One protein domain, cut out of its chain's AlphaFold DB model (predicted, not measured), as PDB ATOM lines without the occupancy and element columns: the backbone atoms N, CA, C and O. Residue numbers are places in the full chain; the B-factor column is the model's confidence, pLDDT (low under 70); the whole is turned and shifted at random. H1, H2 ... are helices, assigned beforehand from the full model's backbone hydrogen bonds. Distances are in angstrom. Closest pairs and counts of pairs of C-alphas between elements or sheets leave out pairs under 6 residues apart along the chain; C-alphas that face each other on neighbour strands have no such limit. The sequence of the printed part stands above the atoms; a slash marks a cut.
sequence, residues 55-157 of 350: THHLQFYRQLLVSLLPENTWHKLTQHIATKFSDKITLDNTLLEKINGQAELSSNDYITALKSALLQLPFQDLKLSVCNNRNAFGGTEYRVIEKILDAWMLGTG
ATOM      1  N   THR A  55     323.829 252.858 190.003       67.56
ATOM      2  CA  THR A  55     325.033 253.173 190.787       67.56
ATOM      3  C   THR A  55     324.702 253.793 192.145       67.56
ATOM      4  O   THR A  55     325.365 253.485 193.136       67.56
ATOM      5  N   HIS A  56     323.648 254.606 192.238       74.12
ATOM      6  CA  HIS A  56     323.243 255.240 193.495       74.12
ATOM      7  C   HIS A  56     322.613 254.245 194.478       74.12
ATOM      8  O   HIS A  56     322.919 254.287 195.672       74.12
ATOM      9  N   HIS A  57     321.799 253.305 193.987       73.12
ATOM     10  CA  HIS A  57     321.246 252.231 194.818       73.12
ATOM     11  C   HIS A  57     322.343 251.306 195.351       73.12
ATOM     12  O   HIS A  57     322.346 250.962 196.534       73.12
ATOM     13  N   LEU A  58     323.314 250.960 194.503       75.12
ATOM     14  CA  LEU A  58     324.488 250.180 194.892       75.12
ATOM     15  C   LEU A  58     325.271 250.859 196.023       75.12
ATOM     16  O   LEU A  58     325.568 250.226 197.035       75.12
ATOM     17  N   GLN A  59     325.562 252.153 195.889       76.62
ATOM     18  CA  GLN A  59     326.283 252.902 196.920       76.62
ATOM     19  C   GLN A  59     325.489 253.006 198.229       76.62
ATOM     20  O   GLN A  59     326.069 252.886 199.309       76.62
ATOM     21  N   PHE A  60     324.162 253.137 198.155       83.88
ATOM     22  CA  PHE A  60     323.300 253.155 199.336       83.88
ATOM     23  C   PHE A  60     323.404 251.860 200.155       83.88
ATOM     24  O   PHE A  60     323.672 251.918 201.354       83.88
ATOM     25  N   TYR A  61     323.259 250.688 199.526       78.00
ATOM     26  CA  TYR A  61     323.341 249.405 200.240       78.00
ATOM     27  C   TYR A  61     324.732 249.136 200.818       78.00
ATOM     28  O   TYR A  61     324.858 248.563 201.902       78.00
ATOM     29  N   ARG A  62     325.780 249.605 200.137       76.88
ATOM     30  CA  ARG A  62     327.153 249.526 200.642       76.88
ATOM     31  C   ARG A  62     327.358 250.413 201.870       76.88
ATOM     32  O   ARG A  62     327.917 249.953 202.865       76.88
ATOM     33  N   GLN A  63     326.824 251.632 201.859       79.19
ATOM     34  CA  GLN A  63     326.862 252.526 203.019       79.19
ATOM     35  C   GLN A  63     326.012 251.997 204.186       79.19
ATOM     36  O   GLN A  63     326.372 252.162 205.356       79.19
ATOM     37  N   LEU A  64     324.903 251.324 203.873       83.06
ATOM     38  CA  LEU A  64     324.030 250.681 204.848       83.06
ATOM     39  C   LEU A  64     324.743 249.516 205.549       83.06
ATOM     40  O   LEU A  64     324.718 249.447 206.775       83.06
ATOM     41  N   LEU A  65     325.433 248.650 204.793       80.38
ATOM     42  CA  LEU A  65     326.286 247.595 205.353       80.38
ATOM     43  C   LEU A  65     327.294 248.193 206.333       80.38
ATOM     44  O   LEU A  65     327.351 247.767 207.485       80.38
ATOM     45  N   VAL A  66     328.033 249.219 205.895       80.62
ATOM     46  CA  VAL A  66     329.032 249.934 206.710       80.62
ATOM     47  C   VAL A  66     328.449 250.446 208.023       80.62
ATOM     48  O   VAL A  66     329.102 250.348 209.057       80.62
ATOM     49  N   SER A  67     327.225 250.966 207.988       82.06
ATOM     50  CA  SER A  67     326.616 251.645 209.132       82.06
ATOM     51  C   SER A  67     325.898 250.706 210.105       82.06
ATOM     52  O   SER A  67     325.700 251.074 211.261       82.06
ATOM     53  N   LEU A  68     325.451 249.531 209.649       85.38
ATOM     54  CA  LEU A  68     324.625 248.615 210.446       85.38
ATOM     55  C   LEU A  68     325.416 247.491 211.114       85.38
ATOM     56  O   LEU A  68     324.934 246.905 212.085       85.38
ATOM     57  N   LEU A  69     326.593 247.163 210.589       84.38
ATOM     58  CA  LEU A  69     327.421 246.091 211.120       84.38
ATOM     59  C   LEU A  69     328.255 246.597 212.311       84.38
ATOM     60  O   LEU A  69     328.959 247.599 212.179       84.38
ATOM     61  N   PRO A  70     328.196 245.923 213.474       84.00
ATOM     62  CA  PRO A  70     329.091 246.206 214.590       84.00
ATOM     63  C   PRO A  70     330.563 245.980 214.209       84.00
ATOM     64  O   PRO A  70     330.879 245.149 213.356       84.00
ATOM     65  N   GLU A  71     331.483 246.690 214.865       78.75
ATOM     66  CA  GLU A  71     332.920 246.679 214.539       78.75
ATOM     67  C   GLU A  71     333.565 245.280 214.660       78.75
ATOM     68  O   GLU A  71     334.441 244.914 213.874       78.75
ATOM     69  N   ASN A  72     333.073 244.444 215.580       82.38
ATOM     70  CA  ASN A  72     333.524 243.057 215.736       82.38
ATOM     71  C   ASN A  72     333.034 242.138 214.598       82.38
ATOM     72  O   ASN A  72     333.764 241.249 214.157       82.38
ATOM     73  N   THR A  73     331.813 242.346 214.102       84.25
ATOM     74  CA  THR A  73     331.263 241.614 212.958       84.25
ATOM     75  C   THR A  73     331.981 242.025 211.681       84.25
ATOM     76  O   THR A  73     332.253 241.170 210.839       84.25
ATOM     77  N   TRP A  74     332.344 243.309 211.575       83.44
ATOM     78  CA  TRP A  74     333.218 243.814 210.525       83.44
ATOM     79  C   TRP A  74     334.518 243.030 210.481       83.44
ATOM     80  O   TRP A  74     334.772 242.401 209.467       83.44
ATOM     81  N   HIS A  75     335.267 242.936 211.580       80.50
ATOM     82  CA  HIS A  75     336.531 242.187 211.612       80.50
ATOM     83  C   HIS A  75     336.392 240.728 211.151       80.50
ATOM     84  O   HIS A  75     337.200 240.251 210.356       80.50
ATOM     85  N   LYS A  76     335.339 240.021 211.580       85.81
ATOM     86  CA  LYS A  76     335.086 238.636 211.139       85.81
ATOM     87  C   LYS A  76     334.754 238.546 209.653       85.81
ATOM     88  O   LYS A  76     335.269 237.673 208.958       85.81
ATOM     89  N   LEU A  77     333.894 239.442 209.166       84.38
ATOM     90  CA  LEU A  77     333.526 239.511 207.753       84.38
ATOM     91  C   LEU A  77     334.754 239.813 206.903       84.38
ATOM     92  O   LEU A  77     334.985 239.164 205.890       84.38
ATOM     93  N   THR A  78     335.566 240.749 207.366       81.88
ATOM     94  CA  THR A  78     336.815 241.135 206.750       81.88
ATOM     95  C   THR A  78     337.789 239.982 206.635       81.88
ATOM     96  O   THR A  78     338.278 239.704 205.545       81.88
ATOM     97  N   GLN A  79     338.074 239.312 207.748       84.44
ATOM     98  CA  GLN A  79     339.017 238.205 207.781       84.44
ATOM     99  C   GLN A  79     338.546 237.077 206.859       84.44
ATOM    100  O   GLN A  79     339.329 236.504 206.103       84.44
ATOM    101  N   HIS A  80     337.240 236.806 206.848       85.31
ATOM    102  CA  HIS A  80     336.637 235.837 205.937       85.31
ATOM    103  C   HIS A  80     336.768 236.251 204.464       85.31
ATOM    104  O   HIS A  80     337.088 235.427 203.613       85.31
ATOM    105  N   ILE A  81     336.561 237.528 204.145       84.88
ATOM    106  CA  ILE A  81     336.700 238.035 202.777       84.88
ATOM    107  C   ILE A  81     338.157 238.006 202.327       84.88
ATOM    108  O   ILE A  81     338.436 237.497 201.250       84.88
ATOM    109  N   ALA A  82     339.084 238.491 203.151       83.38
ATOM    110  CA  ALA A  82     340.507 238.503 202.838       83.38
ATOM    111  C   ALA A  82     341.048 237.085 202.605       83.38
ATOM    112  O   ALA A  82     341.797 236.866 201.663       83.38
ATOM    113  N   THR A  83     340.613 236.106 203.403       85.50
ATOM    114  CA  THR A  83     341.045 234.705 203.253       85.50
ATOM    115  C   THR A  83     340.401 233.982 202.070       85.50
ATOM    116  O   THR A  83     340.990 233.046 201.540       85.50
ATOM    117  N   LYS A  84     339.186 234.363 201.655       85.81
ATOM    118  CA  LYS A  84     338.472 233.709 200.540       85.81
ATOM    119  C   LYS A  84     338.640 234.397 199.194       85.81
ATOM    120  O   LYS A  84     338.419 233.759 198.169       85.81
ATOM    121  N   PHE A  85     338.974 235.678 199.201       84.50
ATOM    122  CA  PHE A  85     339.046 236.518 198.012       84.50
ATOM    123  C   PHE A  85     340.384 237.236 197.868       84.50
ATOM    124  O   PHE A  85     340.459 238.178 197.083       84.50
ATOM    125  N   SER A  86     341.431 236.780 198.564       83.75
ATOM    126  CA  SER A  86     342.808 237.264 198.372       83.75
ATOM    127  C   SER A  86     343.185 237.343 196.896       83.75
ATOM    128  O   SER A  86     343.808 238.301 196.467       83.75
ATOM    129  N   ASP A  87     342.728 236.373 196.107       82.12
ATOM    130  CA  ASP A  87     343.122 236.228 194.706       82.12
ATOM    131  C   ASP A  87     342.310 237.136 193.768       82.12
ATOM    132  O   ASP A  87     342.679 237.340 192.614       82.12
ATOM    133  N   LYS A  88     341.172 237.658 194.243       78.44
ATOM    134  CA  LYS A  88     340.242 238.479 193.448       78.44
ATOM    135  C   LYS A  88     340.278 239.958 193.808       78.44
ATOM    136  O   LYS A  88     339.764 240.776 193.049       78.44
ATOM    137  N   ILE A  89     340.821 240.296 194.971       79.19
ATOM    138  CA  ILE A  89     340.937 241.668 195.451       79.19
ATOM    139  C   ILE A  89     342.406 242.044 195.367       79.19
ATOM    140  O   ILE A  89     343.250 241.370 195.949       79.19
ATOM    141  N   THR A  90     342.717 243.157 194.711       72.69
ATOM    142  CA  THR A  90     344.040 243.778 194.804       72.69
ATOM    143  C   THR A  90     344.177 244.471 196.159       72.69
ATOM    144  O   THR A  90     344.093 245.691 196.284       72.69
ATOM    145  N   LEU A  91     344.339 243.671 197.212       74.06
ATOM    146  CA  LEU A  91     344.820 244.159 198.497       74.06
ATOM    147  C   LEU A  91     346.335 244.307 198.400       74.06
ATOM    148  O   LEU A  91     347.025 243.397 197.950       74.06
ATOM    149  N   ASP A  92     346.843 245.462 198.820       76.12
ATOM    150  CA  ASP A  92     348.278 245.658 199.010       76.12
ATOM    151  C   ASP A  92     348.812 244.518 199.897       76.12
ATOM    152  O   ASP A  92     348.225 244.217 200.942       76.12
ATOM    153  N   ASN A  93     349.896 243.858 199.479       75.38
ATOM    154  CA  ASN A  93     350.483 242.729 200.208       75.38
ATOM    155  C   ASN A  93     350.790 243.104 201.666       75.38
ATOM    156  O   ASN A  93     350.640 242.278 202.562       75.38
ATOM    157  N   THR A  94     351.105 244.377 201.925       74.56
ATOM    158  CA  THR A  94     351.304 244.902 203.282       74.56
ATOM    159  C   THR A  94     350.028 244.910 204.129       74.56
ATOM    160  O   THR A  94     350.090 244.706 205.340       74.56
ATOM    161  N   LEU A  95     348.852 245.119 203.532       71.00
ATOM    162  CA  LEU A  95     347.561 245.002 204.219       71.00
ATOM    163  C   LEU A  95     347.193 243.540 204.457       71.00
ATOM    164  O   LEU A  95     346.683 243.217 205.528       71.00
ATOM    165  N   LEU A  96     347.469 242.661 203.491       74.12
ATOM    166  CA  LEU A  96     347.199 241.230 203.617       74.12
ATOM    167  C   LEU A  96     348.057 240.590 204.721       74.12
ATOM    168  O   LEU A  96     347.537 239.842 205.552       74.12
ATOM    169  N   GLU A  97     349.342 240.946 204.793       76.50
ATOM    170  CA  GLU A  97     350.230 240.524 205.879       76.50
ATOM    171  C   GLU A  97     349.767 241.049 207.236       76.50
ATOM    172  O   GLU A  97     349.764 240.299 208.208       76.50
ATOM    173  N   LYS A  98     349.291 242.296 207.323       75.00
ATOM    174  CA  LYS A  98     348.766 242.837 208.586       75.00
ATOM    175  C   LYS A  98     347.436 242.200 209.003       75.00
ATOM    176  O   LYS A  98     347.224 241.992 210.194       75.00
ATOM    177  N   ILE A  99     346.572 241.841 208.045       69.62
ATOM    178  CA  ILE A  99     345.339 241.069 208.291       69.62
ATOM    179  C   ILE A  99     345.670 239.697 208.880       69.62
ATOM    180  O   ILE A  99     345.011 239.256 209.822       69.62
ATOM    181  N   ASN A 100     346.687 239.029 208.335       72.00
ATOM    182  CA  ASN A 100     347.093 237.700 208.781       72.00
ATOM    183  C   ASN A 100     347.976 237.733 210.041       72.00
ATOM    184  O   ASN A 100     347.995 236.764 210.793       72.00
ATOM    185  N   GLY A 101     348.685 238.838 210.281       68.00
ATOM    186  CA  GLY A 101     349.751 238.946 211.278       68.00
ATOM    187  C   GLY A 101     349.374 239.538 212.637       68.00
ATOM    188  O   GLY A 101     350.277 239.779 213.427       68.00
ATOM    189  N   GLN A 102     348.095 239.806 212.936       55.31
ATOM    190  CA  GLN A 102     347.671 240.491 214.180       55.31
ATOM    191  C   GLN A 102     348.417 241.812 214.475       55.31
ATOM    192  O   GLN A 102     348.476 242.257 215.620       55.31
ATOM    193  N   ALA A 103     348.985 242.468 213.463       54.22
ATOM    194  CA  ALA A 103     349.624 243.757 213.667       54.22
ATOM    195  C   ALA A 103     348.549 244.796 214.020       54.22
ATOM    196  O   ALA A 103     347.541 244.898 213.316       54.22
ATOM    197  N   GLU A 104     348.769 245.565 215.092       52.69
ATOM    198  CA  GLU A 104     347.901 246.665 215.527       52.69
ATOM    199  C   GLU A 104     347.865 247.768 214.458       52.69
ATOM    200  O   GLU A 104     348.591 248.760 214.492       52.69
ATOM    201  N   LEU A 105     347.027 247.576 213.447       56.41
ATOM    202  CA  LEU A 105     346.609 248.647 212.566       56.41
ATOM    203  C   LEU A 105     345.707 249.595 213.353       56.41
ATOM    204  O   LEU A 105     344.786 249.171 214.049       56.41
ATOM    205  N   SER A 106     345.928 250.892 213.154       65.19
ATOM    206  CA  SER A 106     344.915 251.919 213.392       65.19
ATOM    207  C   SER A 106     343.588 251.440 212.783       65.19
ATOM    208  O   SER A 106     343.501 251.214 211.570       65.19
ATOM    209  N   SER A 107     342.565 251.242 213.631       70.94
ATOM    210  CA  SER A 107     341.256 250.689 213.229       70.94
ATOM    211  C   SER A 107     340.677 251.438 212.016       70.94
ATOM    212  O   SER A 107     340.064 250.847 211.130       70.94
ATOM    213  N   ASN A 108     340.962 252.739 211.893       74.56
ATOM    214  CA  ASN A 108     340.414 253.595 210.843       74.56
ATOM    215  C   ASN A 108     341.031 253.375 209.452       74.56
ATOM    216  O   ASN A 108     340.288 253.343 208.465       74.56
ATOM    217  N   ASP A 109     342.349 253.201 209.346       77.19
ATOM    218  CA  ASP A 109     343.010 252.992 208.046       77.19
ATOM    219  C   ASP A 109     342.650 251.618 207.484       77.19
ATOM    220  O   ASP A 109     342.343 251.462 206.300       77.19
ATOM    221  N   TYR A 110     342.574 250.640 208.386       72.94
ATOM    222  CA  TYR A 110     342.111 249.295 208.100       72.94
ATOM    223  C   TYR A 110     340.674 249.275 207.574       72.94
ATOM    224  O   TYR A 110     340.413 248.753 206.491       72.94
ATOM    225  N   ILE A 111     339.741 249.900 208.299       74.06
ATOM    226  CA  ILE A 111     338.335 249.996 207.892       74.06
ATOM    227  C   ILE A 111     338.207 250.697 206.532       74.06
ATOM    228  O   ILE A 111     337.367 250.312 205.716       74.06
ATOM    229  N   THR A 112     339.027 251.712 206.260       79.81
ATOM    230  CA  THR A 112     338.974 252.478 205.006       79.81
ATOM    231  C   THR A 112     339.476 251.663 203.817       79.81
ATOM    232  O   THR A 112     338.772 251.570 202.808       79.81
ATOM    233  N   ALA A 113     340.632 251.009 203.953       75.50
ATOM    234  CA  ALA A 113     341.165 250.104 202.936       75.50
ATOM    235  C   ALA A 113     340.224 248.925 202.666       75.50
ATOM    236  O   ALA A 113     340.126 248.414 201.550       75.50
ATOM    237  N   LEU A 114     339.472 248.501 203.680       73.50
ATOM    238  CA  LEU A 114     338.534 247.415 203.489       73.50
ATOM    239  C   LEU A 114     337.233 247.817 202.822       73.50
ATOM    240  O   LEU A 114     336.672 247.059 202.031       73.50
ATOM    241  N   LYS A 115     336.742 249.015 203.147       78.81
ATOM    242  CA  LYS A 115     335.607 249.602 202.443       78.81
ATOM    243  C   LYS A 115     335.925 249.693 200.957       78.81
ATOM    244  O   LYS A 115     335.086 249.295 200.160       78.81
ATOM    245  N   SER A 116     337.132 250.119 200.579       78.62
ATOM    246  CA  SER A 116     337.536 250.155 199.171       78.62
ATOM    247  C   SER A 116     337.672 248.763 198.545       78.62
ATOM    248  O   SER A 116     337.184 248.569 197.435       78.62
ATOM    249  N   ALA A 117     338.210 247.772 199.257       77.25
ATOM    250  CA  ALA A 117     338.260 246.381 198.790       77.25
ATOM    251  C   ALA A 117     336.861 245.783 198.533       77.25
ATOM    252  O   ALA A 117     336.596 245.186 197.489       77.25
ATOM    253  N   LEU A 118     335.918 246.000 199.452       77.88
ATOM    254  CA  LEU A 118     334.524 245.576 199.297       77.88
ATOM    255  C   LEU A 118     333.802 246.278 198.148       77.88
ATOM    256  O   LEU A 118     332.873 245.711 197.570       77.88
ATOM    257  N   LEU A 119     334.222 247.498 197.798       80.00
ATOM    258  CA  LEU A 119     333.686 248.198 196.637       80.00
ATOM    259  C   LEU A 119     334.053 247.496 195.314       80.00
ATOM    260  O   LEU A 119     333.313 247.658 194.339       80.00
ATOM    261  N   GLN A 120     335.137 246.716 195.283       80.12
ATOM    262  CA  GLN A 120     335.652 246.054 194.079       80.12
ATOM    263  C   GLN A 120     335.085 244.645 193.859       80.12
ATOM    264  O   GLN A 120     335.059 244.167 192.727       80.12
ATOM    265  N   LEU A 121     334.599 243.978 194.910       80.62
ATOM    266  CA  LEU A 121     334.095 242.611 194.790       80.62
ATOM    267  C   LEU A 121     332.768 242.534 194.016       80.62
ATOM    268  O   LEU A 121     331.832 243.290 194.314       80.62
ATOM    269  N   PRO A 122     332.627 241.573 193.081       82.50
ATOM    270  CA  PRO A 122     331.341 241.286 192.469       82.50
ATOM    271  C   PRO A 122     330.376 240.742 193.528       82.50
ATOM    272  O   PRO A 122     330.693 239.859 194.324       82.50
ATOM    273  N   PHE A 123     329.156 241.275 193.536       77.50
ATOM    274  CA  PHE A 123     328.162 241.010 194.578       77.50
ATOM    275  C   PHE A 123     327.827 239.516 194.754       77.50
ATOM    276  O   PHE A 123     327.607 239.038 195.867       77.50
ATOM    277  N   GLN A 124     327.785 238.772 193.649       81.94
ATOM    278  CA  GLN A 124     327.438 237.349 193.641       81.94
ATOM    279  C   GLN A 124     328.438 236.526 194.457       81.94
ATOM    280  O   GLN A 124     328.037 235.652 195.228       81.94
ATOM    281  N   ASP A 125     329.718 236.878 194.357       82.44
ATOM    282  CA  ASP A 125     330.790 236.244 195.110       82.44
ATOM    283  C   ASP A 125     330.644 236.541 196.605       82.44
ATOM    284  O   ASP A 125     330.689 235.625 197.431       82.44
ATOM    285  N   LEU A 126     330.354 237.799 196.959       83.00
ATOM    286  CA  LEU A 126     330.121 238.198 198.347       83.00
ATOM    287  C   LEU A 126     328.955 237.414 198.967       83.00
ATOM    288  O   LEU A 126     329.092 236.864 200.062       83.00
ATOM    289  N   LYS A 127     327.826 237.303 198.255       84.38
ATOM    290  CA  LYS A 127     326.649 236.566 198.736       84.38
ATOM    291  C   LYS A 127     326.943 235.082 198.926       84.38
ATOM    292  O   LYS A 127     326.640 234.540 199.986       84.38
ATOM    293  N   LEU A 128     327.556 234.430 197.939       83.69
ATOM    294  CA  LEU A 128     327.905 233.009 198.029       83.69
ATOM    295  C   LEU A 128     328.866 232.738 199.192       83.69
ATOM    296  O   LEU A 128     328.688 231.768 199.926       83.69
ATOM    297  N   SER A 129     329.844 233.617 199.403       83.12
ATOM    298  CA  SER A 129     330.812 233.473 200.487       83.12
ATOM    299  C   SER A 129     330.193 233.645 201.871       83.12
ATOM    300  O   SER A 129     330.487 232.850 202.767       83.12
ATOM    301  N   VAL A 130     329.289 234.616 202.041       84.25
ATOM    302  CA  VAL A 130     328.525 234.764 203.288       84.25
ATOM    303  C   VAL A 130     327.630 233.543 203.502       84.25
ATOM    304  O   VAL A 130     327.658 232.957 204.583       84.25
ATOM    305  N   CYS A 131     326.891 233.097 202.480       83.81
ATOM    306  CA  CYS A 131     325.998 231.941 202.582       83.81
ATOM    307  C   CYS A 131     326.731 230.650 202.976       83.81
ATOM    308  O   CYS A 131     326.241 229.913 203.832       83.81
ATOM    309  N   ASN A 132     327.913 230.413 202.405       85.62
ATOM    310  CA  ASN A 132     328.718 229.221 202.669       85.62
ATOM    311  C   ASN A 132     329.353 229.210 204.064       85.62
ATOM    312  O   ASN A 132     329.702 228.137 204.551       85.62
ATOM    313  N   ASN A 133     329.489 230.367 204.723       83.06
ATOM    314  CA  ASN A 133     330.111 230.457 206.043       83.06
ATOM    315  C   ASN A 133     329.149 230.915 207.142       83.06
ATOM    316  O   ASN A 133     329.481 231.715 208.015       83.06
ATOM    317  N   ARG A 134     327.937 230.355 207.123       84.88
ATOM    318  CA  ARG A 134     326.897 230.620 208.125       84.88
ATOM    319  C   ARG A 134     327.358 230.387 209.570       84.88
ATOM    320  O   ARG A 134     326.842 231.036 210.471       84.88
ATOM    321  N   ASN A 135     328.324 229.493 209.782       83.69
ATOM    322  CA  ASN A 135     328.824 229.137 211.112       83.69
ATOM    323  C   ASN A 135     329.864 230.130 211.662       83.69
ATOM    324  O   ASN A 135     330.077 230.156 212.871       83.69
ATOM    325  N   ALA A 136     330.501 230.947 210.812       79.50
ATOM    326  CA  ALA A 136     331.486 231.943 211.250       79.50
ATOM    327  C   ALA A 136     330.846 233.207 211.850       79.50
ATOM    328  O   ALA A 136     331.486 233.932 212.618       79.50
ATOM    329  N   PHE A 137     329.578 233.464 211.528       81.88
ATOM    330  CA  PHE A 137     328.824 234.616 212.015       81.88
ATOM    331  C   PHE A 137     327.828 234.190 213.093       81.88
ATOM    332  O   PHE A 137     327.224 233.120 213.014       81.88
ATOM    333  N   GLY A 138     327.609 235.041 214.099       85.44
ATOM    334  CA  GLY A 138     326.527 234.820 215.051       85.44
ATOM    335  C   GLY A 138     325.177 234.761 214.325       85.44
ATOM    336  O   GLY A 138     324.952 235.477 213.350       85.44
ATOM    337  N   GLY A 139     324.244 233.926 214.794       87.69
ATOM    338  CA  GLY A 139     322.971 233.696 214.092       87.69
ATOM    339  C   GLY A 139     322.117 234.956 213.868       87.69
ATOM    340  O   GLY A 139     321.294 234.985 212.952       87.69
ATOM    341  N   THR A 140     322.299 236.000 214.679       83.56
ATOM    342  CA  THR A 140     321.674 237.320 214.500       83.56
ATOM    343  C   THR A 140     322.419 238.181 213.481       83.56
ATOM    344  O   THR A 140     321.775 238.774 212.621       83.56
ATOM    345  N   GLU A 141     323.751 238.208 213.539       81.19
ATOM    346  CA  GLU A 141     324.628 238.937 212.612       81.19
ATOM    347  C   GLU A 141     324.431 238.445 211.175       81.19
ATOM    348  O   GLU A 141     324.177 239.237 210.270       81.19
ATOM    349  N   TYR A 142     324.429 237.121 210.990       86.00
ATOM    350  CA  TYR A 142     324.192 236.485 209.698       86.00
ATOM    351  C   TYR A 142     322.861 236.917 209.079       86.00
ATOM    352  O   TYR A 142     322.817 237.296 207.915       86.00
ATOM    353  N   ARG A 143     321.774 236.924 209.865       86.06
ATOM    354  CA  ARG A 143     320.438 237.316 209.379       86.06
ATOM    355  C   ARG A 143     320.372 238.782 208.956       86.06
ATOM    356  O   ARG A 143     319.569 239.116 208.090       86.06
ATOM    357  N   VAL A 144     321.151 239.661 209.587       84.88
ATOM    358  CA  VAL A 144     321.227 241.075 209.190       84.88
ATOM    359  C   VAL A 144     321.975 241.197 207.867       84.88
ATOM    360  O   VAL A 144     321.455 241.824 206.948       84.88
ATOM    361  N   ILE A 145     323.131 240.542 207.738       83.56
ATOM    362  CA  ILE A 145     323.924 240.542 206.500       83.56
ATOM    363  C   ILE A 145     323.106 239.953 205.343       83.56
ATOM    364  O   ILE A 145     322.980 240.583 204.299       83.56
ATOM    365  N   GLU A 146     322.484 238.792 205.551       86.75
ATOM    366  CA  GLU A 146     321.634 238.111 204.570       86.75
ATOM    367  C   GLU A 146     320.490 239.012 204.089       86.75
ATOM    368  O   GLU A 146     320.324 239.200 202.888       86.75
ATOM    369  N   LYS A 147     319.765 239.668 205.007       85.56
ATOM    370  CA  LYS A 147     318.675 240.585 204.645       85.56
ATOM    371  C   LYS A 147     319.142 241.804 203.864       85.56
ATOM    372  O   LYS A 147     318.423 242.248 202.974       85.56
ATOM    373  N   ILE A 148     320.306 242.364 204.195       82.44
ATOM    374  CA  ILE A 148     320.843 243.512 203.458       82.44
ATOM    375  C   ILE A 148     321.269 243.078 202.050       82.44
ATOM    376  O   ILE A 148     320.965 243.773 201.083       82.44
ATOM    377  N   LEU A 149     321.900 241.908 201.915       83.88
ATOM    378  CA  LEU A 149     322.266 241.333 200.619       83.88
ATOM    379  C   LEU A 149     321.024 240.967 199.782       83.88
ATOM    380  O   LEU A 149     321.001 241.185 198.573       83.88
ATOM    381  N   ASP A 150     319.963 240.451 200.400       83.81
ATOM    382  CA  ASP A 150     318.704 240.157 199.710       83.81
ATOM    383  C   ASP A 150     317.969 241.429 199.275       83.81
ATOM    384  O   ASP A 150     317.514 241.508 198.134       83.81
ATOM    385  N   ALA A 151     317.896 242.448 200.137       77.50
ATOM    386  CA  ALA A 151     317.313 243.746 199.791       77.50
ATOM    387  C   ALA A 151     318.078 244.420 198.644       77.50
ATOM    388  O   ALA A 151     317.467 244.973 197.729       77.50
ATOM    389  N   TRP A 152     319.406 244.303 198.648       78.62
ATOM    390  CA  TRP A 152     320.251 244.764 197.556       78.62
ATOM    391  C   TRP A 152     319.894 244.046 196.242       78.62
ATOM    392  O   TRP A 152     319.590 244.714 195.255       78.62
ATOM    393  N   MET A 153     319.812 242.711 196.232       75.62
ATOM    394  CA  MET A 153     319.427 241.939 195.035       75.62
ATOM    395  C   MET A 153     318.049 242.308 194.483       75.62
ATOM    396  O   MET A 153     317.859 242.337 193.267       75.62
ATOM    397  N   LEU A 154     317.086 242.567 195.370       79.00
ATOM    398  CA  LEU A 154     315.738 242.978 194.985       79.00
ATOM    399  C   LEU A 154     315.713 244.411 194.439       79.00
ATOM    400  O   LEU A 154     314.952 244.688 193.520       79.00
ATOM    401  N   GLY A 155     316.562 245.302 194.962       68.44
ATOM    402  CA  GLY A 155     316.664 246.694 194.518       68.44
ATOM    403  C   GLY A 155     317.361 246.882 193.168       68.44
ATOM    404  O   GLY A 155     317.032 247.816 192.451       68.44
ATOM    405  N   THR A 156     318.290 245.996 192.793       57.06
ATOM    406  CA  THR A 156     318.969 246.030 191.477       57.06
ATOM    407  C   THR A 156     318.229 245.240 190.397       57.06
ATOM    408  O   THR A 156     318.634 245.211 189.237       57.06
ATOM    409  N   GLY A 157     317.164 244.529 190.774       46.50
ATOM    410  CA  GLY A 157     316.355 243.757 189.849       46.50
ATOM    411  C   GLY A 157     315.379 244.656 189.105       46.50
ATOM    412  O   GLY A 157     314.291 244.922 189.603       46.50
TER     413      GLY A 157
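What this domain is: This is residues 55 to 157 of the 350 residues of the protein "Protein phosphatase 2C 1" of Aspergillus tanneri (UniProt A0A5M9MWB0). The longest helix, H6, lies side by side with both H1 and H5, running opposite ways to each, and these three helices make one end of the domain. H2 crosses the middle, H4 passes close by it at a steep angle, and short H3 lies at the other end, beyond H2 and H4. The class is all helix: 103 residues are printed, with six named helices in the order H1, H2, H3, H4, H5, H6 and no named strand. The whole is compact, with a radius of gyration of the C-alphas of 13.4 A and spans of 39 by 30 by 24 A.

How they stand to each other: H1, residues 55 to 68, touches H6, residues 139 to 155, at a shallow tilt of 12 degrees, opposite ways; their closest C-alphas, of Tyr 61 and Trp 152, are 6.2 A apart. H2, residues 71 to 85, follows H1 and is only just apart from it, at 8.3 A. With residues 79 to 82 alone H2 only just touches H3, residues 93 to 100, over 3 pairs of C-alphas within 8 A, the closest being Gln 79 and Ile 99 at 7.0 A; the tilt is a steep 59 degrees. H4, residues 107 to 120, touches no helix but is near H1, H2 and H3; its closest C-alphas to H2, of Leu 114 and Thr 78, are 7.3 A apart. H5, residues 123 to 132, only just touches residues 81 to 84 of H2, with 3 such pairs, about perpendicular at 76 degrees; the closest C-alphas, of Lys 84 and Ser 129, are 7.7 A apart. H5 and H6 form a helical hairpin at a shallow tilt of 27 degrees, in which residues 142 to 149 of H6 touch H5; the C-alphas of Lys 127 and Leu 149 are closest, at 6.7 A. The helix packing is part aligned, in H1 with H6 and H5 with H6, and part crossed, in H2 with H3 and H2 with H5. H1 and H5 are apart, and H3 is apart from H1, H5 and H6. Every O i to N i+4 pair is within hydrogen-bond range in H1, H2, H3 and H5; in H4 it is 9 of 10 and in H6 12 of 13.

Where its parts are: H1 begins at C-alpha 55, (325.033, 253.173, 190.787), and is 20.2 A long from first to last C-alpha. H2 measures 20.3 A, H3 10.5 A, H4 20.5 A and H5 14.3 A. H3 begins at C-alpha 93, (350.483, 242.729, 200.208). H6 measures 24.3 A and ends at C-alpha 155, (316.664, 246.694, 194.518).

The domain as a whole: The two C-alphas farthest apart, of Ala 103 and Gly 157, are 40.9 A apart. The printed part has no cut and no long link; the links H1 to H2 and H4 to H5 are tight. The mean pLDDT of the printed part is 78.3, and it is under 70 at residues 55, 99, 101 to 106 and 155 to 157.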